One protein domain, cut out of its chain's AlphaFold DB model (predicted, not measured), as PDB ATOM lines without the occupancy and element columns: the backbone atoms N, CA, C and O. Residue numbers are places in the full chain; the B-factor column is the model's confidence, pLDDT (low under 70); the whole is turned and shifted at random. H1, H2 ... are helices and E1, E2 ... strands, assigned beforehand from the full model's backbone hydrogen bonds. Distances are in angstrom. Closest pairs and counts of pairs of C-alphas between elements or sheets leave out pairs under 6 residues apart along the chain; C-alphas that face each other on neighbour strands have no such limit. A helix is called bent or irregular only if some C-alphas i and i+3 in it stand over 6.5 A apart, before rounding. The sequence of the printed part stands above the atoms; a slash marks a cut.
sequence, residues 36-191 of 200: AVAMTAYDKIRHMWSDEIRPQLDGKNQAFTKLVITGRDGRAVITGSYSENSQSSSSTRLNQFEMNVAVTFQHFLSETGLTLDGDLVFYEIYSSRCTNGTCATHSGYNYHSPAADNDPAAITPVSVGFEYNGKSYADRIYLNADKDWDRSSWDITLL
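AT A GLANCE: This is residues 36 to 191 of the 200 residues of an uncharacterized protein of Niabella ginsenosidivorans (UniProt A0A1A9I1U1). One long, twisted sheet curls round a single helix, H1, and its long strands E2, E3 and E4 run on beyond the helix as a ribbon-like arm. E6, E7 and E8 cover the helix at the other end, and residues 148 to 153 stick out as a loop. The printed part has 156 residues with one named helix followed by eight named strands; the sheet is branched, its neighbour pairs antiparallel, and the class is mixed, helices and strands. It is only just compact, close to loose, with a radius of gyration of the C-alphas of 17.7 A, and a rod in outline, spanning 62 by 29 by 27 A.

HOW THE PARTS SIT: E4, residues 115 to 131, has three neighbours: E3, residues 92 to 109, on one side, and E5, residues 139 to 142, and E6, residues 158 to 164, on the other side. N 101 and O 122 of E3 and E4 are 2.8 A apart, within hydrogen-bond range, as are N 125 and O 141 of E4 and E5 at 2.9 A and N 115 and O 161 of E4 and E6 at 2.8 A. E2, residues 75 to 88, is the other neighbour of E3, with N 81 and O 100 at 2.8 A. E1, residues 62 to 70, is an edge strand beside E2, with N 64 and O 80 at 2.8 A. These five strands, E1 to E5, form a meander, each the antiparallel neighbour of the one before. A second meander runs from E6 through E7, residues 167 to 177, to E8, residues 186 to 190, with N 160 and O 171 at 2.9 A and N 187 and O 176 at 3.1 A. H1, residues 36 to 57, is on the sheet; its closest C-alphas to E8 are those of Tyr 42 and Leu 190, 6.6 A. In H1, 13 of 18 O i to N i+4 pairs are within hydrogen-bond range.

IN THESE COORDINATES: H1 begins at C-alpha 36 (70.860, -24.215, 21.004), is 30.2 A long and has a kink of 35 degrees near residue 50; it is irregular, but only just, with C-alphas 51 and 54 6.6 A apart. E2 is 40.4 A long, E3 47.0 A, E4 48.1 A and E7 30.5 A. E3 bends by 94 degrees at residue 106, and E4 by 75 degrees at residue 118. E8 ends at C-alpha 190 (73.341, -34.721, 15.355).

THE WHOLE: The two C-alphas farthest apart, those of Ser 90 and Gly 166, are 62.1 A apart. The printed part has no cut. The link from E5 to E6, 15 residues, is long. The mean pLDDT of the printed part is 73.0; 47 residues are under 70, among them 133 to 157 and 174 to 191.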
ATOM      1  N   ALA A  36      72.174 -24.239  20.350       85.62
ATOM      2  CA  ALA A  36      70.860 -24.215  21.004       85.62
ATOM      3  C   ALA A  36      69.755 -24.832  20.122       85.62
ATOM      4  O   ALA A  36      68.867 -25.538  20.605       85.62
ATOM      5  N   VAL A  37      69.832 -24.593  18.810       85.94
ATOM      6  CA  VAL A  37      68.931 -25.195  17.816       85.94
ATOM      7  C   VAL A  37      69.234 -26.686  17.669       85.94
ATOM      8  O   VAL A  37      68.309 -27.491  17.622       85.94
ATOM      9  N   ALA A  38      70.516 -27.062  17.658       82.19
ATOM     10  CA  ALA A  38      70.953 -28.454  17.607       82.19
ATOM     11  C   ALA A  38      70.474 -29.262  18.825       82.19
ATOM     12  O   ALA A  38      69.965 -30.364  18.649       82.19
ATOM     13  N   MET A  39      70.554 -28.698  20.034       82.69
ATOM     14  CA  MET A  39      70.019 -29.313  21.256       82.69
ATOM     15  C   MET A  39      68.498 -29.472  21.183       82.69
ATOM     16  O   MET A  39      67.979 -30.539  21.481       82.69
ATOM     17  N   THR A  40      67.786 -28.451  20.694       86.75
ATOM     18  CA  THR A  40      66.327 -28.532  20.500       86.75
ATOM     19  C   THR A  40      65.950 -29.639  19.509       86.75
ATOM     20  O   THR A  40      64.994 -30.381  19.737       86.75
ATOM     21  N   ALA A  41      66.691 -29.763  18.404       85.06
ATOM     22  CA  ALA A  41      66.500 -30.836  17.432       85.06
ATOM     23  C   ALA A  41      66.765 -32.205  18.069       85.06
ATOM     24  O   ALA A  41      65.937 -33.106  17.953       85.06
ATOM     25  N   TYR A  42      67.894 -32.337  18.769       82.75
ATOM     26  CA  TYR A  42      68.284 -33.555  19.469       82.75
ATOM     27  C   TYR A  42      67.211 -34.004  20.462       82.75
ATOM     28  O   TYR A  42      66.793 -35.156  20.402       82.75
ATOM     29  N   ASP A  43      66.699 -33.104  21.303       84.25
ATOM     30  CA  ASP A  43      65.664 -33.431  22.287       84.25
ATOM     31  C   ASP A  43      64.385 -33.953  21.617       84.25
ATOM     32  O   ASP A  43      63.823 -34.958  22.056       84.25
ATOM     33  N   LYS A  44      63.951 -33.333  20.508       86.25
ATOM     34  CA  LYS A  44      62.792 -33.802  19.727       86.25
ATOM     35  C   LYS A  44      63.026 -35.187  19.122       86.25
ATOM     36  O   LYS A  44      62.142 -36.038  19.197       86.25
ATOM     37  N   ILE A  45      64.199 -35.418  18.527       83.06
ATOM     38  CA  ILE A  45      64.549 -36.712  17.917       83.06
ATOM     39  C   ILE A  45      64.643 -37.788  18.998       83.06
ATOM     40  O   ILE A  45      64.109 -38.878  18.818       83.06
ATOM     41  N   ARG A  46      65.277 -37.478  20.133       79.69
ATOM     42  CA  ARG A  46      65.405 -38.377  21.281       79.69
ATOM     43  C   ARG A  46      64.044 -38.760  21.841       79.69
ATOM     44  O   ARG A  46      63.821 -39.936  22.101       79.69
ATOM     45  N   HIS A  47      63.149 -37.793  22.017       81.88
ATOM     46  CA  HIS A  47      61.794 -38.047  22.498       81.88
ATOM     47  C   HIS A  47      61.024 -38.960  21.537       81.88
ATOM     48  O   HIS A  47      60.560 -40.017  21.945       81.88
ATOM     49  N   MET A  48      60.988 -38.627  20.243       81.94
ATOM     50  CA  MET A  48      60.346 -39.463  19.221       81.94
ATOM     51  C   MET A  48      60.949 -40.876  19.163       81.94
ATOM     52  O   MET A  48      60.228 -41.865  19.042       81.94
ATOM     53  N   TRP A  49      62.276 -40.987  19.250       78.88
ATOM     54  CA  TRP A  49      62.954 -42.277  19.262       78.88
ATOM     55  C   TRP A  49      62.509 -43.130  20.450       78.88
ATOM     56  O   TRP A  49      62.046 -44.249  20.242       78.88
ATOM     57  N   SER A  50      62.619 -42.599  21.667       79.25
ATOM     58  CA  SER A  50      62.307 -43.331  22.895       79.25
ATOM     59  C   SER A  50      60.827 -43.664  23.040       79.25
ATOM     60  O   SER A  50      60.503 -44.750  23.514       79.25
ATOM     61  N   ASP A  51      59.943 -42.752  22.636       80.38
ATOM     62  CA  ASP A  51      58.530 -42.830  23.007       80.38
ATOM     63  C   ASP A  51      57.659 -43.397  21.878       80.38
ATOM     64  O   ASP A  51      56.655 -44.052  22.153       80.38
ATOM     65  N   GLU A  52      58.051 -43.215  20.610       80.69
ATOM     66  CA  GLU A  52      57.240 -43.645  19.463       80.69
ATOM     67  C   GLU A  52      57.849 -44.830  18.708       80.69
ATOM     68  O   GLU A  52      57.149 -45.804  18.436       80.69
ATOM     69  N   ILE A  53      59.138 -44.772  18.354       79.38
ATOM     70  CA  ILE A  53      59.751 -45.770  17.461       79.38
ATOM     71  C   ILE A  53      60.269 -46.973  18.248       79.38
ATOM     72  O   ILE A  53      59.920 -48.113  17.937       79.38
ATOM     73  N   ARG A  54      61.096 -46.737  19.271       78.44
ATOM     74  CA  ARG A  54      61.775 -47.797  20.023       78.44
ATOM     75  C   ARG A  54      60.809 -48.819  20.637       78.44
ATOM     76  O   ARG A  54      61.059 -50.009  20.443       78.44
ATOM     77  N   PRO A  55      59.682 -48.426  21.263       81.75
ATOM     78  CA  PRO A  55      58.756 -49.390  21.856       81.75
ATOM     79  C   PRO A  55      58.131 -50.345  20.830       81.75
ATOM     80  O   PRO A  55      57.744 -51.459  21.176       81.75
ATOM     81  N   GLN A  56      58.052 -49.941  19.557       81.75
ATOM     82  CA  GLN A  56      57.543 -50.787  18.470       81.75
ATOM     83  C   GLN A  56      58.567 -51.837  18.016       81.75
ATOM     84  O   GLN A  56      58.198 -52.792  17.339       81.75
ATOM     85  N   LEU A  57      59.842 -51.666  18.385       76.00
ATOM     86  CA  LEU A  57      60.960 -52.544  18.033       76.00
ATOM     87  C   LEU A  57      61.374 -53.487  19.172       76.00
ATOM     88  O   LEU A  57      62.137 -54.417  18.933       76.00
ATOM     89  N   ASP A  58      60.867 -53.288  20.392       74.38
ATOM     90  CA  ASP A  58      61.254 -54.065  21.582       74.38
ATOM     91  C   ASP A  58      60.659 -55.492  21.625       74.38
ATOM     92  O   ASP A  58      60.976 -56.287  22.517       74.38
ATOM     93  N   GLY A  59      59.806 -55.856  20.661       72.25
ATOM     94  CA  GLY A  59      59.228 -57.194  20.547       72.25
ATOM     95  C   GLY A  59      60.273 -58.259  20.198       72.25
ATOM     96  O   GLY A  59      60.644 -58.417  19.036       72.25
ATOM     97  N   LYS A  60      60.735 -59.025  21.195       75.56
ATOM     98  CA  LYS A  60      61.661 -60.151  20.984       75.56
ATOM     99  C   LYS A  60      61.015 -61.242  20.131       75.56
ATOM    100  O   LYS A  60      59.872 -61.624  20.375       75.56
ATOM    101  N   ASN A  61      61.793 -61.819  19.215       80.62
ATOM    102  CA  ASN A  61      61.363 -62.908  18.327       80.62
ATOM    103  C   ASN A  61      60.141 -62.539  17.475       80.62
ATOM    104  O   ASN A  61      59.226 -63.341  17.286       80.62
ATOM    105  N   GLN A  62      60.144 -61.313  16.956       85.75
ATOM    106  CA  GLN A  62      59.081 -60.766  16.130       85.75
ATOM    107  C   GLN A  62      59.587 -60.469  14.717       85.75
ATOM    108  O   GLN A  62      60.672 -59.924  14.512       85.75
ATOM    109  N   ALA A  63      58.755 -60.795  13.729       87.88
ATOM    110  CA  ALA A  63      58.880 -60.272  12.378       87.88
ATOM    111  C   ALA A  63      57.937 -59.074  12.209       87.88
ATOM    112  O   ALA A  63      56.761 -59.129  12.574       87.88
ATOM    113  N   PHE A  64      58.444 -57.998  11.621       87.06
ATOM    114  CA  PHE A  64      57.683 -56.800  11.296       87.06
ATOM    115  C   PHE A  64      57.322 -56.858   9.817       87.06
ATOM    116  O   PHE A  64      58.087 -56.451   8.942       87.06
ATOM    117  N   THR A  65      56.154 -57.407   9.499       85.81
ATOM    118  CA  THR A  65      55.669 -57.448   8.116       85.81
ATOM    119  C   THR A  65      54.884 -56.173   7.820       85.81
ATOM    120  O   THR A  65      53.658 -56.186   7.783       85.81
ATOM    121  N   LYS A  66      55.607 -55.059   7.617       88.06
ATOM    122  CA  LYS A  66      55.046 -53.741   7.266       88.06
ATOM    123  C   LYS A  66      54.156 -53.147   8.368       88.06
ATOM    124  O   LYS A  66      53.014 -52.761   8.118       88.06
ATOM    125  N   LEU A  67      54.684 -53.065   9.587       90.44
ATOM    126  CA  LEU A  67      54.023 -52.345  10.676       90.44
ATOM    127  C   LEU A  67      53.978 -50.848  10.328       90.44
ATOM    128  O   LEU A  67      54.990 -50.279   9.934       90.44
ATOM    129  N   VAL A  68      52.808 -50.218  10.434       91.75
ATOM    130  CA  VAL A  68      52.617 -48.806  10.072       91.75
ATOM    131  C   VAL A  68      52.350 -47.987  11.327       91.75
ATOM    132  O   VAL A  68      51.405 -48.275  12.057       91.75
ATOM    133  N   ILE A  69      53.141 -46.937  11.526       89.75
ATOM    134  CA  ILE A  69      52.918 -45.897  12.535       89.75
ATOM    135  C   ILE A  69      52.398 -44.661  11.806       89.75
ATOM    136  O   ILE A  69      52.948 -44.279  10.773       89.75
ATOM    137  N   THR A  70      51.330 -44.045  12.308       89.50
ATOM    138  CA  THR A  70      50.697 -42.881  11.668       89.50
ATOM    139  C   THR A  70      50.974 -41.631  12.491       89.50
ATOM    140  O   THR A  70      50.653 -41.601  13.674       89.50
ATOM    141  N   GLY A  71      51.573 -40.622  11.860       84.56
ATOM    142  CA  GLY A  71      51.652 -39.260  12.384       84.56
ATOM    143  C   GLY A  71      50.448 -38.443  11.913       84.56
ATOM    144  O   GLY A  71      49.595 -38.950  11.187       84.56
ATOM    145  N   ARG A  72      50.379 -37.160  12.286       84.38
ATOM    146  CA  ARG A  72      49.234 -36.296  11.928       84.38
ATOM    147  C   ARG A  72      48.932 -36.294  10.423       84.38
ATOM    148  O   ARG A  72      47.777 -36.443  10.041       84.38
ATOM    149  N   ASP A  73      49.976 -36.159   9.607       81.19
ATOM    150  CA  ASP A  73      49.871 -35.948   8.155       81.19
ATOM    151  C   ASP A  73      50.713 -36.945   7.329       81.19
ATOM    152  O   ASP A  73      50.793 -36.839   6.105       81.19
ATOM    153  N   GLY A  74      51.329 -37.942   7.971       87.69
ATOM    154  CA  GLY A  74      52.204 -38.911   7.306       87.69
ATOM    155  C   GLY A  74      52.390 -40.198   8.098       87.69
ATOM    156  O   GLY A  74      51.651 -40.473   9.042       87.69
ATOM    157  N   ARG A  75      53.355 -41.033   7.703       92.56
ATOM    158  CA  ARG A  75      53.542 -42.359   8.318       92.56
ATOM    159  C   ARG A  75      54.991 -42.830   8.326       92.56
ATOM    160  O   ARG A  75      55.773 -42.456   7.458       92.56
ATOM    161  N   ALA A  76      55.294 -43.728   9.254       91.00
ATOM    162  CA  ALA A  76      56.488 -44.559   9.232       91.00
ATOM    163  C   ALA A  76      56.096 -46.014   8.945       91.00
ATOM    164  O   ALA A  76      55.074 -46.503   9.433       91.00
ATOM    165  N   VAL A  77      56.888 -46.709   8.133       91.38
ATOM    166  CA  VAL A  77      56.692 -48.122   7.801       91.38
ATOM    167  C   VAL A  77      57.890 -48.913   8.295       91.38
ATOM    168  O   VAL A  77      59.014 -48.651   7.884       91.38
ATOM    169  N   ILE A  78      57.636 -49.897   9.149       90.00
ATOM    170  CA  ILE A  78      58.650 -50.746   9.764       90.00
ATOM    171  C   ILE A  78      58.619 -52.125   9.107       90.00
ATOM    172  O   ILE A  78      57.570 -52.776   9.026       90.00
ATOM    173  N   THR A  79      59.781 -52.581   8.646       88.81
ATOM    174  CA  THR A  79      59.976 -53.914   8.067       88.81
ATOM    175  C   THR A  79      61.216 -54.586   8.632       88.81
ATOM    176  O   THR A  79      62.169 -53.902   8.981       88.81
ATOM    177  N   GLY A  80      61.224 -55.915   8.708       87.75
ATOM    178  CA  GLY A  80      62.393 -56.681   9.139       87.75
ATOM    179  C   GLY A  80      62.075 -57.631  10.285       87.75
ATOM    180  O   GLY A  80      60.954 -58.131  10.386       87.75
ATOM    181  N   SER A  81      63.050 -57.893  11.147       86.81
ATOM    182  CA  SER A  81      62.914 -58.836  12.254       86.81
ATOM    183  C   SER A  81      63.831 -58.511  13.421       86.81
ATOM    184  O   SER A  81      64.943 -58.020  13.238       86.81
ATOM    185  N   TYR A  82      63.386 -58.881  14.615       85.81
ATOM    186  CA  TYR A  82      64.205 -58.933  15.814       85.81
ATOM    187  C   TYR A  82      64.089 -60.327  16.429       85.81
ATOM    188  O   TYR A  82      62.992 -60.801  16.722       85.81
ATOM    189  N   SER A  83      65.221 -61.000  16.612       83.75
ATOM    190  CA  SER A  83      65.315 -62.298  17.269       83.75
ATOM    191  C   SER A  83      66.247 -62.228  18.473       83.75
ATOM    192  O   SER A  83      67.292 -61.587  18.434       83.75
ATOM    193  N   GLU A  84      65.861 -62.893  19.554       82.44
ATOM    194  CA  GLU A  84      66.689 -63.058  20.741       82.44
ATOM    195  C   GLU A  84      66.516 -64.478  21.277       82.44
ATOM    196  O   GLU A  84      65.423 -64.901  21.660       82.44
ATOM    197  N   ASN A  85      67.627 -65.203  21.331       79.56
ATOM    198  CA  ASN A  85      67.714 -66.565  21.815       79.56
ATOM    199  C   ASN A  85      68.637 -66.603  23.030       79.56
ATOM    200  O   ASN A  85      69.826 -66.300  22.941       79.56
ATOM    201  N   SER A  86      68.101 -67.023  24.173       78.06
ATOM    202  CA  SER A  86      68.902 -67.290  25.366       78.06
ATOM    203  C   SER A  86      68.758 -68.753  25.767       78.06
ATOM    204  O   SER A  86      67.657 -69.294  25.850       78.06
ATOM    205  N   GLN A  87      69.889 -69.417  25.986       74.88
ATOM    206  CA  GLN A  87      69.953 -70.786  26.482       74.88
ATOM    207  C   GLN A  87      70.848 -70.814  27.714       74.88
ATOM    208  O   GLN A  87      71.990 -70.354  27.685       74.88
ATOM    209  N   SER A  88      70.339 -71.362  28.812       74.44
ATOM    210  CA  SER A  88      71.104 -71.531  30.042       74.44
ATOM    211  C   SER A  88      71.074 -72.983  30.512       74.44
ATOM    212  O   SER A  88      70.074 -73.688  30.412       74.44
ATOM    213  N   SER A  89      72.217 -73.431  31.014       73.75
ATOM    214  CA  SER A  89      72.432 -74.708  31.691       73.75
ATOM    215  C   SER A  89      73.353 -74.470  32.890       73.75
ATOM    216  O   SER A  89      73.949 -73.399  33.017       73.75
ATOM    217  N   SER A  90      73.498 -75.462  33.769       73.94
ATOM    218  CA  SER A  90      74.290 -75.350  35.003       73.94
ATOM    219  C   SER A  90      75.765 -74.980  34.788       73.94
ATOM    220  O   SER A  90      76.389 -74.449  35.702       73.94
ATOM    221  N   SER A  91      76.322 -75.218  33.598       69.31
ATOM    222  CA  SER A  91      77.722 -74.921  33.264       69.31
ATOM    223  C   SER A  91      77.896 -73.985  32.069       69.31
ATOM    224  O   SER A  91      79.006 -73.507  31.853       69.31
ATOM    225  N   THR A  92      76.841 -73.711  31.290       69.12
ATOM    226  CA  THR A  92      76.924 -72.906  30.060       69.12
ATOM    227  C   THR A  92      75.766 -71.923  29.938       69.12
ATOM    228  O   THR A  92      74.608 -72.314  30.076       69.12
ATOM    229  N   ARG A  93      76.068 -70.670  29.590       72.12
ATOM    230  CA  ARG A  93      75.094 -69.656  29.169       72.12
ATOM    231  C   ARG A  93      75.414 -69.202  27.748       72.12
ATOM    232  O   ARG A  93      76.547 -68.821  27.476       72.12
ATOM    233  N   LEU A  94      74.425 -69.241  26.869       74.69
ATOM    234  CA  LEU A  94      74.467 -68.698  25.517       74.69
ATOM    235  C   LEU A  94      73.412 -67.596  25.426       74.69
ATOM    236  O   LEU A  94      72.244 -67.852  25.714       74.69
ATOM    237  N   ASN A  95      73.811 -66.392  25.031       74.81
ATOM    238  CA  ASN A  95      72.882 -65.325  24.677       74.81
ATOM    239  C   ASN A  95      73.187 -64.893  23.246       74.81
ATOM    240  O   ASN A  95      74.333 -64.585  22.924       74.81
ATOM    241  N   GLN A  96      72.170 -64.870  22.403       73.81
ATOM    242  CA  GLN A  96      72.259 -64.427  21.024       73.81
ATOM    243  C   GLN A  96      71.112 -63.473  20.746       73.81
ATOM    244  O   GLN A  96      69.985 -63.739  21.160       73.81
ATOM    245  N   PHE A  97      71.380 -62.391  20.032       78.06
ATOM    246  CA  PHE A  97      70.319 -61.582  19.459       78.06
ATOM    247  C   PHE A  97      70.738 -61.044  18.094       78.06
ATOM    248  O   PHE A  97      71.920 -60.825  17.832       78.06
ATOM    249  N   GLU A  98      69.752 -60.861  17.228       77.81
ATOM    250  CA  GLU A  98      69.893 -60.260  15.911       77.81
ATOM    251  C   GLU A  98      68.703 -59.331  15.671       77.81
ATOM    252  O   GLU A  98      67.553 -59.776  15.677       77.81
ATOM    253  N   MET A  99      68.973 -58.048  15.453       77.94
ATOM    254  CA  MET A  99      67.999 -57.054  15.014       77.94
ATOM    255  C   MET A  99      68.363 -56.633  13.596       77.94
ATOM    256  O   MET A  99      69.480 -56.199  13.359       77.94
ATOM    257  N   ASN A 100      67.431 -56.763  12.658       80.88
ATOM    258  CA  ASN A 100      67.551 -56.281  11.287       80.88
ATOM    259  C   ASN A 100      66.225 -55.625  10.907       80.88
ATOM    260  O   ASN A 100      65.287 -56.308  10.494       80.88
ATOM    261  N   VAL A 101      66.114 -54.319  11.127       81.19
ATOM    262  CA  VAL A 101      64.871 -53.566  10.962       81.19
ATOM    263  C   VAL A 101      65.120 -52.323  10.120       81.19
ATOM    264  O   VAL A 101      66.030 -51.555  10.394       81.19
ATOM    265  N   ALA A 102      64.288 -52.095   9.112       83.94
ATOM    266  CA  ALA A 102      64.235 -50.853   8.357       83.94
ATOM    267  C   ALA A 102      62.967 -50.071   8.719       83.94
ATOM    268  O   ALA A 102      61.873 -50.639   8.766       83.94
ATOM    269  N   VAL A 103      63.121 -48.768   8.939       85.50
ATOM    270  CA  VAL A 103      62.052 -47.803   9.195       85.50
ATOM    271  C   VAL A 103      62.071 -46.761   8.081       85.50
ATOM    272  O   VAL A 103      63.022 -45.995   7.959       85.50
ATOM    273  N   THR A 104      61.017 -46.727   7.273       88.12
ATOM    274  CA  THR A 104      60.842 -45.770   6.173       88.12
ATOM    275  C   THR A 104      59.848 -44.691   6.580       88.12
ATOM    276  O   THR A 104      58.668 -44.983   6.789       88.12
ATOM    277  N   PHE A 105      60.299 -43.444   6.652       89.19
ATOM    278  CA  PHE A 105      59.484 -42.270   6.953       89.19
ATOM    279  C   PHE A 105      58.973 -41.618   5.662       89.19
ATOM    280  O   PHE A 105      59.738 -41.360   4.733       89.19
ATOM    281  N   GLN A 106      57.666 -41.358   5.609       89.25
ATOM    282  CA  GLN A 106      56.975 -40.674   4.513       89.25
ATOM    283  C   GLN A 106      56.181 -39.504   5.100       89.25
ATOM    284  O   GLN A 106      55.046 -39.696   5.552       89.25
ATOM    285  N   HIS A 107      56.804 -38.325   5.134       89.25
ATOM    286  CA  HIS A 107      56.319 -37.093   5.759       89.25
ATOM    287  C   HIS A 107      55.813 -37.311   7.187       89.25
ATOM    288  O   HIS A 107      54.767 -36.803   7.591       89.25
ATOM    289  N   PHE A 108      56.524 -38.137   7.954       89.69
ATOM    290  CA  PHE A 108      56.091 -38.505   9.292       89.69
ATOM    291  C   PHE A 108      56.207 -37.299  10.228       89.69
ATOM    292  O   PHE A 108      57.312 -36.820  10.474       89.69
ATOM    293  N   LEU A 109      55.072 -36.816  10.739       89.06
ATOM    294  CA  LEU A 109      55.002 -35.681  11.658       89.06
ATOM    295  C   LEU A 109      54.702 -36.169  13.077       89.06
ATOM    296  O   LEU A 109      53.598 -36.665  13.329       89.06
ATOM    297  N   SER A 110      55.664 -35.993  13.985       84.19
ATOM    298  CA  SER A 110      55.493 -36.297  15.409       84.19
ATOM    299  C   SER A 110      54.652 -35.235  16.121       84.19
ATOM    300  O   SER A 110      54.462 -34.115  15.628       84.19
ATOM    301  N   GLU A 111      54.188 -35.548  17.332       80.94
ATOM    302  CA  GLU A 111      53.409 -34.609  18.151       80.94
ATOM    303  C   GLU A 111      54.174 -33.316  18.476       80.94
ATOM    304  O   GLU A 111      53.576 -32.249  18.620       80.94
ATOM    305  N   THR A 112      55.507 -33.384  18.523       80.06
ATOM    306  CA  THR A 112      56.371 -32.231  18.812       80.06
ATOM    307  C   THR A 112      56.670 -31.367  17.581       80.06
ATOM    308  O   THR A 112      57.470 -30.431  17.671       80.06
ATOM    309  N   GLY A 113      56.045 -31.642  16.434       82.50
ATOM    310  CA  GLY A 113      56.248 -30.885  15.198       82.50
ATOM    311  C   GLY A 113      57.573 -31.193  14.494       82.50
ATOM    312  O   GLY A 113      58.041 -30.382  13.697       82.50
ATOM    313  N   LEU A 114      58.200 -32.334  14.807       87.44
ATOM    314  CA  LEU A 114      59.335 -32.862  14.051       87.44
ATOM    315  C   LEU A 114      58.803 -33.631  12.841       87.44
ATOM    316  O   LEU A 114      58.007 -34.553  12.987       87.44
ATOM    317  N   THR A 115      59.270 -33.255  11.658       90.31
ATOM    318  CA  THR A 115      59.021 -33.954  10.398       90.31
ATOM    319  C   THR A 115      60.231 -34.806  10.052       90.31
ATOM    320  O   THR A 115      61.351 -34.289  10.039       90.31
ATOM    321  N   LEU A 116      60.000 -36.082   9.746       87.56
ATOM    322  CA  LEU A 116      61.005 -36.996   9.219       87.56
ATOM    323  C   LEU A 116      60.644 -37.499   7.823       87.56
ATOM    324  O   LEU A 116      59.501 -37.876   7.557       87.56
ATOM    325  N   ASP A 117      61.665 -37.590   6.978       86.94
ATOM    326  CA  ASP A 117      61.595 -38.169   5.641       86.94
ATOM    327  C   ASP A 117      62.870 -38.966   5.342       86.94
ATOM    328  O   ASP A 117      63.980 -38.498   5.597       86.94
ATOM    329  N   GLY A 118      62.718 -40.164   4.778       82.69
ATOM    330  CA  GLY A 118      63.838 -41.032   4.402       82.69
ATOM    331  C   GLY A 118      63.829 -42.375   5.121       82.69
ATOM    332  O   GLY A 118      62.829 -42.770   5.715       82.69
ATOM    333  N   ASP A 119      64.950 -43.084   5.046       80.88
ATOM    334  CA  ASP A 119      65.074 -44.454   5.536       80.88
ATOM    335  C   ASP A 119      66.082 -44.553   6.675       80.88
ATOM    336  O   ASP A 119      67.125 -43.901   6.667       80.88
ATOM    337  N   LEU A 120      65.776 -45.416   7.637       78.25
ATOM    338  CA  LEU A 120      66.622 -45.694   8.782       78.25
ATOM    339  C   LEU A 120      66.738 -47.198   8.991       78.25
ATOM    340  O   LEU A 120      65.731 -47.882   9.164       78.25
ATOM    341  N   VAL A 121      67.963 -47.717   8.971       74.56
ATOM    342  CA  VAL A 121      68.222 -49.158   9.024       74.56
ATOM    343  C   VAL A 121      69.012 -49.514  10.279       74.56
ATOM    344  O   VAL A 121      70.123 -49.038  10.505       74.56
ATOM    345  N   PHE A 122      68.424 -50.393  11.079       72.69
ATOM    346  CA  PHE A 122      68.937 -50.956  12.315       72.69
ATOM    347  C   PHE A 122      69.457 -52.356  12.011       72.69
ATOM    348  O   PHE A 122      68.655 -53.243  11.726       72.69
ATOM    349  N   TYR A 123      70.772 -52.570  12.069       72.81
ATOM    350  CA  TYR A 123      71.320 -53.919  12.039       72.81
ATOM    351  C   TYR A 123      72.306 -54.154  13.192       72.81
ATOM    352  O   TYR A 123      73.243 -53.394  13.430       72.81
ATOM    353  N   GLU A 124      72.044 -55.187  13.978       71.94
ATOM    354  CA  GLU A 124      72.782 -55.498  15.195       71.94
ATOM    355  C   GLU A 124      72.820 -57.011  15.372       71.94
ATOM    356  O   GLU A 124      71.776 -57.660  15.353       71.94
ATOM    357  N   ILE A 125      74.015 -57.577  15.531       69.62
ATOM    358  CA  ILE A 125      74.203 -58.999  15.818       69.62
ATOM    359  C   ILE A 125      75.094 -59.144  17.034       69.62
ATOM    360  O   ILE A 125      76.202 -58.610  17.086       69.62
ATOM    361  N   TYR A 126      74.652 -59.974  17.967       73.25
ATOM    362  CA  TYR A 126      75.379 -60.304  19.175       73.25
ATOM    363  C   TYR A 126      75.313 -61.798  19.468       73.25
ATOM    364  O   TYR A 126      74.259 -62.430  19.390       73.25
ATOM    365  N   SER A 127      76.446 -62.357  19.891       70.00
ATOM    366  CA  SER A 127      76.525 -63.707  20.440       70.00
ATOM    367  C   SER A 127      77.551 -63.761  21.571       70.00
ATOM    368  O   SER A 127      78.724 -63.433  21.379       70.00
ATOM    369  N   SER A 128      77.130 -64.228  22.747       71.25
ATOM    370  CA  SER A 128      78.010 -64.520  23.878       71.25
ATOM    371  C   SER A 128      77.815 -65.933  24.399       71.25
ATOM    372  O   SER A 128      76.694 -66.415  24.559       71.25
ATOM    373  N   ARG A 129      78.934 -66.603  24.689       70.25
ATOM    374  CA  ARG A 129      78.958 -67.934  25.292       70.25
ATOM    375  C   ARG A 129      79.849 -67.923  26.526       70.25
ATOM    376  O   ARG A 129      81.054 -67.699  26.436       70.25
ATOM    377  N   CYS A 130      79.259 -68.236  27.668       69.38
ATOM    378  CA  CYS A 130      79.950 -68.371  28.941       69.38
ATOM    379  C   CYS A 130      79.940 -69.824  29.389       69.38
ATOM    380  O   CYS A 130      78.890 -70.454  29.374       69.38
ATOM    381  N   THR A 131      81.099 -70.349  29.786       73.62
ATOM    382  CA  THR A 131      81.250 -71.709  30.318       73.62
ATOM    383  C   THR A 131      81.968 -71.631  31.665       73.62
ATOM    384  O   THR A 131      83.016 -71.002  31.757       73.62
ATOM    385  N   ASN A 132      81.409 -72.234  32.719       72.25
ATOM    386  CA  ASN A 132      81.996 -72.287  34.070       72.25
ATOM    387  C   ASN A 132      82.476 -70.921  34.611       72.25
ATOM    388  O   ASN A 132      83.564 -70.807  35.169       72.25
ATOM    389  N   GLY A 133      81.680 -69.865  34.416       63.38
ATOM    390  CA  GLY A 133      82.004 -68.514  34.891       63.38
ATOM    391  C   GLY A 133      83.020 -67.744  34.037       63.38
ATOM    392  O   GLY A 133      83.281 -66.582  34.326       63.38
ATOM    393  N   THR A 134      83.564 -68.339  32.970       62.47
ATOM    394  CA  THR A 134      84.419 -67.648  31.993       62.47
ATOM    395  C   THR A 134      83.663 -67.459  30.679       62.47
ATOM    396  O   THR A 134      83.195 -68.426  30.075       62.47
ATOM    397  N   CYS A 135      83.513 -66.214  30.226       61.97
ATOM    398  CA  CYS A 135      82.916 -65.903  28.927       61.97
ATOM    399  C   CYS A 135      84.003 -65.873  27.852       61.97
ATOM    400  O   CYS A 135      84.990 -65.153  27.991       61.97
ATOM    401  N   ALA A 136      83.843 -66.691  26.807       55.53
ATOM    402  CA  ALA A 136      84.700 -66.602  25.630       55.53
ATOM    403  C   ALA A 136      84.456 -65.255  24.934       55.53
ATOM    404  O   ALA A 136      83.358 -64.704  25.021       55.53
ATOM    405  N   THR A 137      85.490 -64.736  24.271       53.09
ATOM    406  CA  THR A 137      85.499 -63.436  23.598       53.09
ATOM    407  C   THR A 137      84.228 -63.218  22.779       53.09
ATOM    408  O   THR A 137      83.864 -64.037  21.937       53.09
ATOM    409  N   HIS A 138      83.554 -62.113  23.078       52.66
ATOM    410  CA  HIS A 138      82.303 -61.681  22.475       52.66
ATOM    411  C   HIS A 138      82.496 -61.420  20.974       52.66
ATOM    412  O   HIS A 138      83.431 -60.718  20.592       52.66
ATOM    413  N   SER A 139      81.616 -61.957  20.127       50.44
ATOM    414  CA  SER A 139      81.533 -61.571  18.714       50.44
ATOM    415  C   SER A 139      80.232 -60.802  18.528       50.44
ATOM    416  O   SER A 139      79.158 -61.399  18.430       50.44
ATOM    417  N   GLY A 140      80.337 -59.480  18.582       47.78
ATOM    418  CA  GLY A 140      79.237 -58.561  18.341       47.78
ATOM    419  C   GLY A 140      79.616 -57.628  17.206       47.78
ATOM    420  O   GLY A 140      80.728 -57.096  17.196       47.78
ATOM    421  N   TYR A 141      78.706 -57.454  16.258       50.84
ATOM    422  CA  TYR A 141      78.808 -56.414  15.255       50.84
ATOM    423  C   TYR A 141      77.563 -55.539  15.337       50.84
ATOM    424  O   TYR A 141      76.452 -55.994  15.061       50.84
ATOM    425  N   ASN A 142      77.766 -54.271  15.673       48.84
ATOM    426  CA  ASN A 142      76.740 -53.248  15.545       48.84
ATOM    427  C   ASN A 142      76.967 -52.605  14.170       48.84
ATOM    428  O   ASN A 142      77.940 -51.871  13.991       48.84
ATOM    429  N   TYR A 143      76.148 -52.941  13.168       48.25
ATOM    430  CA  TYR A 143      76.231 -52.320  11.842       48.25
ATOM    431  C   TYR A 143      74.917 -51.612  11.529       48.25
ATOM    432  O   TYR A 143      73.973 -52.232  11.077       48.25
ATOM    433  N   HIS A 144      74.831 -50.294  11.655       52.00
ATOM    434  CA  HIS A 144      73.640 -49.557  11.195       52.00
ATOM    435  C   HIS A 144      73.767 -49.238   9.724       52.00
ATOM    436  O   HIS A 144      74.100 -48.110   9.393       52.00
ATOM    437  N   SER A 145      73.674 -50.268   8.874       41.44
ATOM    438  CA  SER A 145      74.090 -50.225   7.466       41.44
ATOM    439  C   SER A 145      75.001 -49.028   7.107       41.44
ATOM    440  O   SER A 145      74.580 -48.111   6.399       41.44
ATOM    441  N   PRO A 146      76.281 -49.063   7.517       40.84
ATOM    442  CA  PRO A 146      77.292 -49.297   6.505       40.84
ATOM    443  C   PRO A 146      76.915 -50.623   5.828       40.84
ATOM    444  O   PRO A 146      76.914 -51.674   6.473       40.84
ATOM    445  N   ALA A 147      76.482 -50.587   4.569       32.22
ATOM    446  CA  ALA A 147      76.315 -51.842   3.853       32.22
ATOM    447  C   ALA A 147      77.698 -52.495   3.752       32.22
ATOM    448  O   ALA A 147      78.706 -51.793   3.649       32.22
ATOM    449  N   ALA A 148      77.698 -53.821   3.862       38.50
ATOM    450  CA  ALA A 148      78.837 -54.713   3.722       38.50
ATOM    451  C   ALA A 148      79.994 -54.087   2.920       38.50
ATOM    452  O   ALA A 148      79.804 -53.672   1.782       38.50
ATOM    453  N   ASP A 149      81.172 -54.024   3.542       40.59
ATOM    454  CA  ASP A 149      82.415 -53.464   2.993       40.59
ATOM    455  C   ASP A 149      82.540 -51.929   2.998       40.59
ATOM    456  O   ASP A 149      82.712 -51.311   1.957       40.59
ATOM    457  N   ASN A 150      82.594 -51.306   4.184       41.19
ATOM    458  CA  ASN A 150      83.254 -50.003   4.399       41.19
ATOM    459  C   ASN A 150      82.893 -48.852   3.421       41.19
ATOM    460  O   ASN A 150      83.712 -47.944   3.271       41.19
ATOM    461  N   ASP A 151      81.722 -48.844   2.768       41.09
ATOM    462  CA  ASP A 151      81.336 -47.763   1.849       41.09
ATOM    463  C   ASP A 151      80.488 -46.690   2.569       41.09
ATOM    464  O   ASP A 151      79.281 -46.872   2.774       41.09
ATOM    465  N   PRO A 152      81.075 -45.537   2.948       39.19
ATOM    466  CA  PRO A 152      80.352 -44.423   3.556       39.19
ATOM    467  C   PRO A 152      79.335 -43.741   2.617       39.19
ATOM    468  O   PRO A 152      78.640 -42.826   3.061       39.19
ATOM    469  N   ALA A 153      79.222 -44.145   1.344       38.78
ATOM    470  CA  ALA A 153      78.194 -43.660   0.419       38.78
ATOM    471  C   ALA A 153      76.822 -44.352   0.579       38.78
ATOM    472  O   ALA A 153      75.842 -43.859   0.021       38.78
ATOM    473  N   ALA A 154      76.722 -45.444   1.348       46.59
ATOM    474  CA  ALA A 154      75.479 -46.205   1.544       46.59
ATOM    475  C   ALA A 154      74.599 -45.717   2.715       46.59
ATOM    476  O   ALA A 154      73.522 -46.267   2.949       46.59
ATOM    477  N   ILE A 155      75.030 -44.689   3.454       51.97
ATOM    478  CA  ILE A 155      74.220 -44.109   4.526       51.97
ATOM    479  C   ILE A 155      73.144 -43.239   3.886       51.97
ATOM    480  O   ILE A 155      73.456 -42.178   3.342       51.97
ATOM    481  N   THR A 156      71.882 -43.664   3.963       57.44
ATOM    482  CA  THR A 156      70.762 -42.783   3.617       57.44
ATOM    483  C   THR A 156      70.451 -41.951   4.859       57.44
ATOM    484  O   THR A 156      69.932 -42.495   5.829       57.44
ATOM    485  N   PRO A 157      70.834 -40.665   4.906       65.06
ATOM    486  CA  PRO A 157      70.494 -39.829   6.043       65.06
ATOM    487  C   PRO A 157      68.978 -39.667   6.123       65.06
ATOM    488  O   PRO A 157      68.319 -39.472   5.100       65.06
ATOM    489  N   VAL A 158      68.442 -39.656   7.340       77.88
ATOM    490  CA  VAL A 158      67.055 -39.244   7.552       77.88
ATOM    491  C   VAL A 158      67.024 -37.722   7.524       77.88
ATOM    492  O   VAL A 158      67.730 -37.053   8.285       77.88
ATOM    493  N   SER A 159      66.235 -37.167   6.612       82.81
ATOM    494  CA  SER A 159      65.947 -35.742   6.594       82.81
ATOM    495  C   SER A 159      65.070 -35.385   7.784       82.81
ATOM    496  O   SER A 159      64.075 -36.052   8.058       82.81
ATOM    497  N   VAL A 160      65.443 -34.309   8.474       85.38
ATOM    498  CA  VAL A 160      64.694 -33.757   9.604       85.38
ATOM    499  C   VAL A 160      64.237 -32.347   9.280       85.38
ATOM    500  O   VAL A 160      64.978 -31.580   8.662       85.38
ATOM    501  N   GLY A 161      63.039 -31.984   9.725       87.69
ATOM    502  CA  GLY A 161      62.528 -30.619   9.665       87.69
ATOM    503  C   GLY A 161      61.719 -30.271  10.909       87.69
ATOM    504  O   GLY A 161      60.959 -31.101  11.392       87.69
ATOM    505  N   PHE A 162      61.878 -29.069  11.460       85.94
ATOM    506  CA  PHE A 162      61.081 -28.607  12.605       85.94
ATOM    507  C   PHE A 162      61.037 -27.080  12.686       85.94
ATOM    508  O   PHE A 162      61.888 -26.392  12.125       85.94
ATOM    509  N   GLU A 163      60.068 -26.542  13.425       85.19
ATOM    510  CA  GLU A 163      59.994 -25.112  13.732       85.19
ATOM    511  C   GLU A 163      60.523 -24.803  15.136       85.19
ATOM    512  O   GLU A 163      60.247 -25.519  16.103       85.19
ATOM    513  N   TYR A 164      61.270 -23.706  15.258       83.88
ATOM    514  CA  TYR A 164      61.739 -23.171  16.530       83.88
ATOM    515  C   TYR A 164      61.845 -21.644  16.460       83.88
ATOM    516  O   TYR A 164      62.433 -21.089  15.536       83.88
ATOM    517  N   ASN A 165      61.249 -20.949  17.434       86.12
ATOM    518  CA  ASN A 165      61.208 -19.480  17.509       86.12
ATOM    519  C   ASN A 165      60.705 -18.788  16.224       86.12
ATOM    520  O   ASN A 165      61.256 -17.775  15.797       86.12
ATOM    521  N   GLY A 166      59.658 -19.340  15.601       83.06
ATOM    522  CA  GLY A 166      59.057 -18.787  14.380       83.06
ATOM    523  C   GLY A 166      59.906 -18.966  13.116       83.06
ATOM    524  O   GLY A 166      59.600 -18.361  12.091       83.06
ATOM    525  N   LYS A 167      60.970 -19.771  13.188       81.62
ATOM    526  CA  LYS A 167      61.817 -20.151  12.057       81.62
ATOM    527  C   LYS A 167      61.720 -21.647  11.799       81.62
ATOM    528  O   LYS A 167      61.648 -22.433  12.742       81.62
ATOM    529  N   SER A 168      61.777 -22.030  10.529       85.56
ATOM    530  CA  SER A 168      61.784 -23.426  10.098       85.56
ATOM    531  C   SER A 168      63.217 -23.876   9.822       85.56
ATOM    532  O   SER A 168      63.957 -23.212   9.091       85.56
ATOM    533  N   TYR A 169      63.598 -25.010  10.400       83.38
ATOM    534  CA  TYR A 169      64.910 -25.628  10.262       83.38
ATOM    535  C   TYR A 169      64.801 -26.944   9.503       83.38
ATOM    536  O   TYR A 169      63.813 -27.663   9.656       83.38
ATOM    537  N   ALA A 170      65.816 -27.270   8.704       83.56
ATOM    538  CA  ALA A 170      65.943 -28.579   8.076       83.56
ATOM    539  C   ALA A 170      67.403 -29.024   7.997       83.56
ATOM    540  O   ALA A 170      68.284 -28.237   7.651       83.56
ATOM    541  N   ASP A 171      67.652 -30.295   8.298       79.38
ATOM    542  CA  ASP A 171      68.982 -30.895   8.197       79.38
ATOM    543  C   ASP A 171      68.880 -32.417   7.987       79.38
ATOM    544  O   ASP A 171      67.835 -32.947   7.596       79.38
ATOM    545  N   ARG A 172      69.980 -33.129   8.217       75.88
ATOM    546  CA  ARG A 172      70.101 -34.580   8.122       75.88
ATOM    547  C   ARG A 172      70.666 -35.143   9.412       75.88
ATOM    548  O   ARG A 172      71.659 -34.637   9.929       75.88
ATOM    549  N   ILE A 173      70.075 -36.229   9.893       70.50
ATOM    550  CA  ILE A 173      70.581 -36.943  11.064       70.50
ATOM    551  C   ILE A 173      71.217 -38.262  10.668       70.50
ATOM    552  O   ILE A 173      70.815 -38.911   9.701       70.50
ATOM    553  N   TYR A 174      72.211 -38.639  11.462       65.38
ATOM    554  CA  TYR A 174      72.892 -39.918  11.399       65.38
ATOM    555  C   TYR A 174      72.726 -40.563  12.773       65.38
ATOM    556  O   TYR A 174      72.996 -39.931  13.794       65.38
ATOM    557  N   LEU A 175      72.232 -41.796  12.823       58.88
ATOM    558  CA  LEU A 175      72.193 -42.535  14.079       58.88
ATOM    559  C   LEU A 175      73.494 -43.305  14.246       58.88
ATOM    560  O   LEU A 175      73.903 -44.031  13.342       58.88
ATOM    561  N   ASN A 176      74.117 -43.144  15.408       53.81
ATOM    562  CA  ASN A 176      75.242 -43.960  15.830       53.81
ATOM    563  C   ASN A 176      74.718 -44.940  16.892       53.81
ATOM    564  O   ASN A 176      73.881 -44.571  17.713       53.81
ATOM    565  N   ALA A 177      75.169 -46.193  16.904       50.50
ATOM    566  CA  ALA A 177      75.069 -46.942  18.154       50.50
ATOM    567  C   ALA A 177      76.194 -46.513  19.069       50.50
ATOM    568  O   ALA A 177      77.298 -46.182  18.616       50.50
ATOM    569  N   ASP A 178      75.899 -46.592  20.356       46.41
ATOM    570  CA  ASP A 178      76.943 -46.659  21.345       46.41
ATOM    571  C   ASP A 178      77.853 -47.861  21.032       46.41
ATOM    572  O   ASP A 178      77.430 -48.931  20.574       46.41
ATOM    573  N   LYS A 179      79.151 -47.642  21.216       42.06
ATOM    574  CA  LYS A 179      80.163 -48.686  21.077       42.06
ATOM    575  C   LYS A 179      80.133 -49.623  22.286       42.06
ATOM    576  O   LYS A 179      80.666 -50.734  22.197       42.06
ATOM    577  N   ASP A 180      79.546 -49.175  23.394       44.06
ATOM    578  CA  ASP A 180      79.402 -49.984  24.589       44.06
ATOM    579  C   ASP A 180      78.330 -51.067  24.392       44.06
ATOM    580  O   ASP A 180      77.219 -50.868  23.921       44.06
ATOM    581  N   TRP A 181      78.775 -52.286  24.658       43.44
ATOM    582  CA  TRP A 181      78.324 -53.557  24.086       43.44
ATOM    583  C   TRP A 181      77.541 -54.403  25.099       43.44
ATOM    584  O   TRP A 181      77.103 -55.512  24.789       43.44
ATOM    585  N   ASP A 182      77.417 -53.920  26.338       40.34
ATOM    586  CA  ASP A 182      76.673 -54.555  27.428       40.34
ATOM    587  C   ASP A 182      75.220 -54.060  27.513       40.34
ATOM    588  O   ASP A 182      74.395 -54.635  28.229       40.34
ATOM    589  N   ARG A 183      74.897 -53.018  26.746       44.59
ATOM    590  CA  ARG A 183      73.570 -52.456  26.552       44.59
ATOM    591  C   ARG A 183      73.549 -51.972  25.118       44.59
ATOM    592  O   ARG A 183      74.306 -51.080  24.791       44.59
ATOM    593  N   SER A 184      72.713 -52.541  24.265       46.56
ATOM    594  CA  SER A 184      72.429 -51.968  22.949       46.56
ATOM    595  C   SER A 184      71.787 -50.580  23.123       46.56
ATOM    596  O   SER A 184      70.564 -50.446  23.048       46.56
ATOM    597  N   SER A 185      72.576 -49.554  23.462       49.72
ATOM    598  CA  SER A 185      72.157 -48.157  23.522       49.72
ATOM    599  C   SER A 185      72.328 -47.539  22.144       49.72
ATOM    600  O   SER A 185      73.370 -47.615  21.497       49.72
ATOM    601  N   TRP A 186      71.245 -46.939  21.676       53.94
ATOM    602  CA  TRP A 186      71.200 -46.214  20.421       53.94
ATOM    603  C   TRP A 186      71.358 -44.742  20.767       53.94
ATOM    604  O   TRP A 186      70.441 -44.162  21.354       53.94
ATOM    605  N   ASP A 187      72.501 -44.156  20.420       58.84
ATOM    606  CA  ASP A 187      72.795 -42.757  20.705       58.84
ATOM    607  C   ASP A 187      72.681 -41.915  19.435       58.84
ATOM    608  O   ASP A 187      73.445 -41.998  18.471       58.84
ATOM    609  N   ILE A 188      71.692 -41.032  19.431       61.81
ATOM    610  CA  ILE A 188      71.485 -40.104  18.325       61.81
ATOM    611  C   ILE A 188      72.653 -39.112  18.296       61.81
ATOM    612  O   ILE A 188      72.877 -38.380  19.255       61.81
ATOM    613  N   THR A 189      73.385 -39.038  17.183       65.75
ATOM    614  CA  THR A 189      74.399 -37.993  16.985       65.75
ATOM    615  C   THR A 189      73.924 -37.016  15.920       65.75
ATOM    616  O   THR A 189      73.806 -37.355  14.744       65.75
ATOM    617  N   LEU A 190      73.671 -35.769  16.314       67.50
ATOM    618  CA  LEU A 190      73.341 -34.721  15.355       67.50
ATOM    619  C   LEU A 190      74.628 -34.196  14.701       67.50
ATOM    620  O   LEU A 190      75.553 -33.772  15.400       67.50
ATOM    621  N   LEU A 191      74.676 -34.204  13.368       64.12
ATOM    622  CA  LEU A 191      75.747 -33.577  12.596       64.12
ATOM    623  C   LEU A 191      75.237 -32.270  11.977       64.12
ATOM    624  O   LEU A 191      74.070 -32.180  11.610       64.12
TER     625      LEU A 191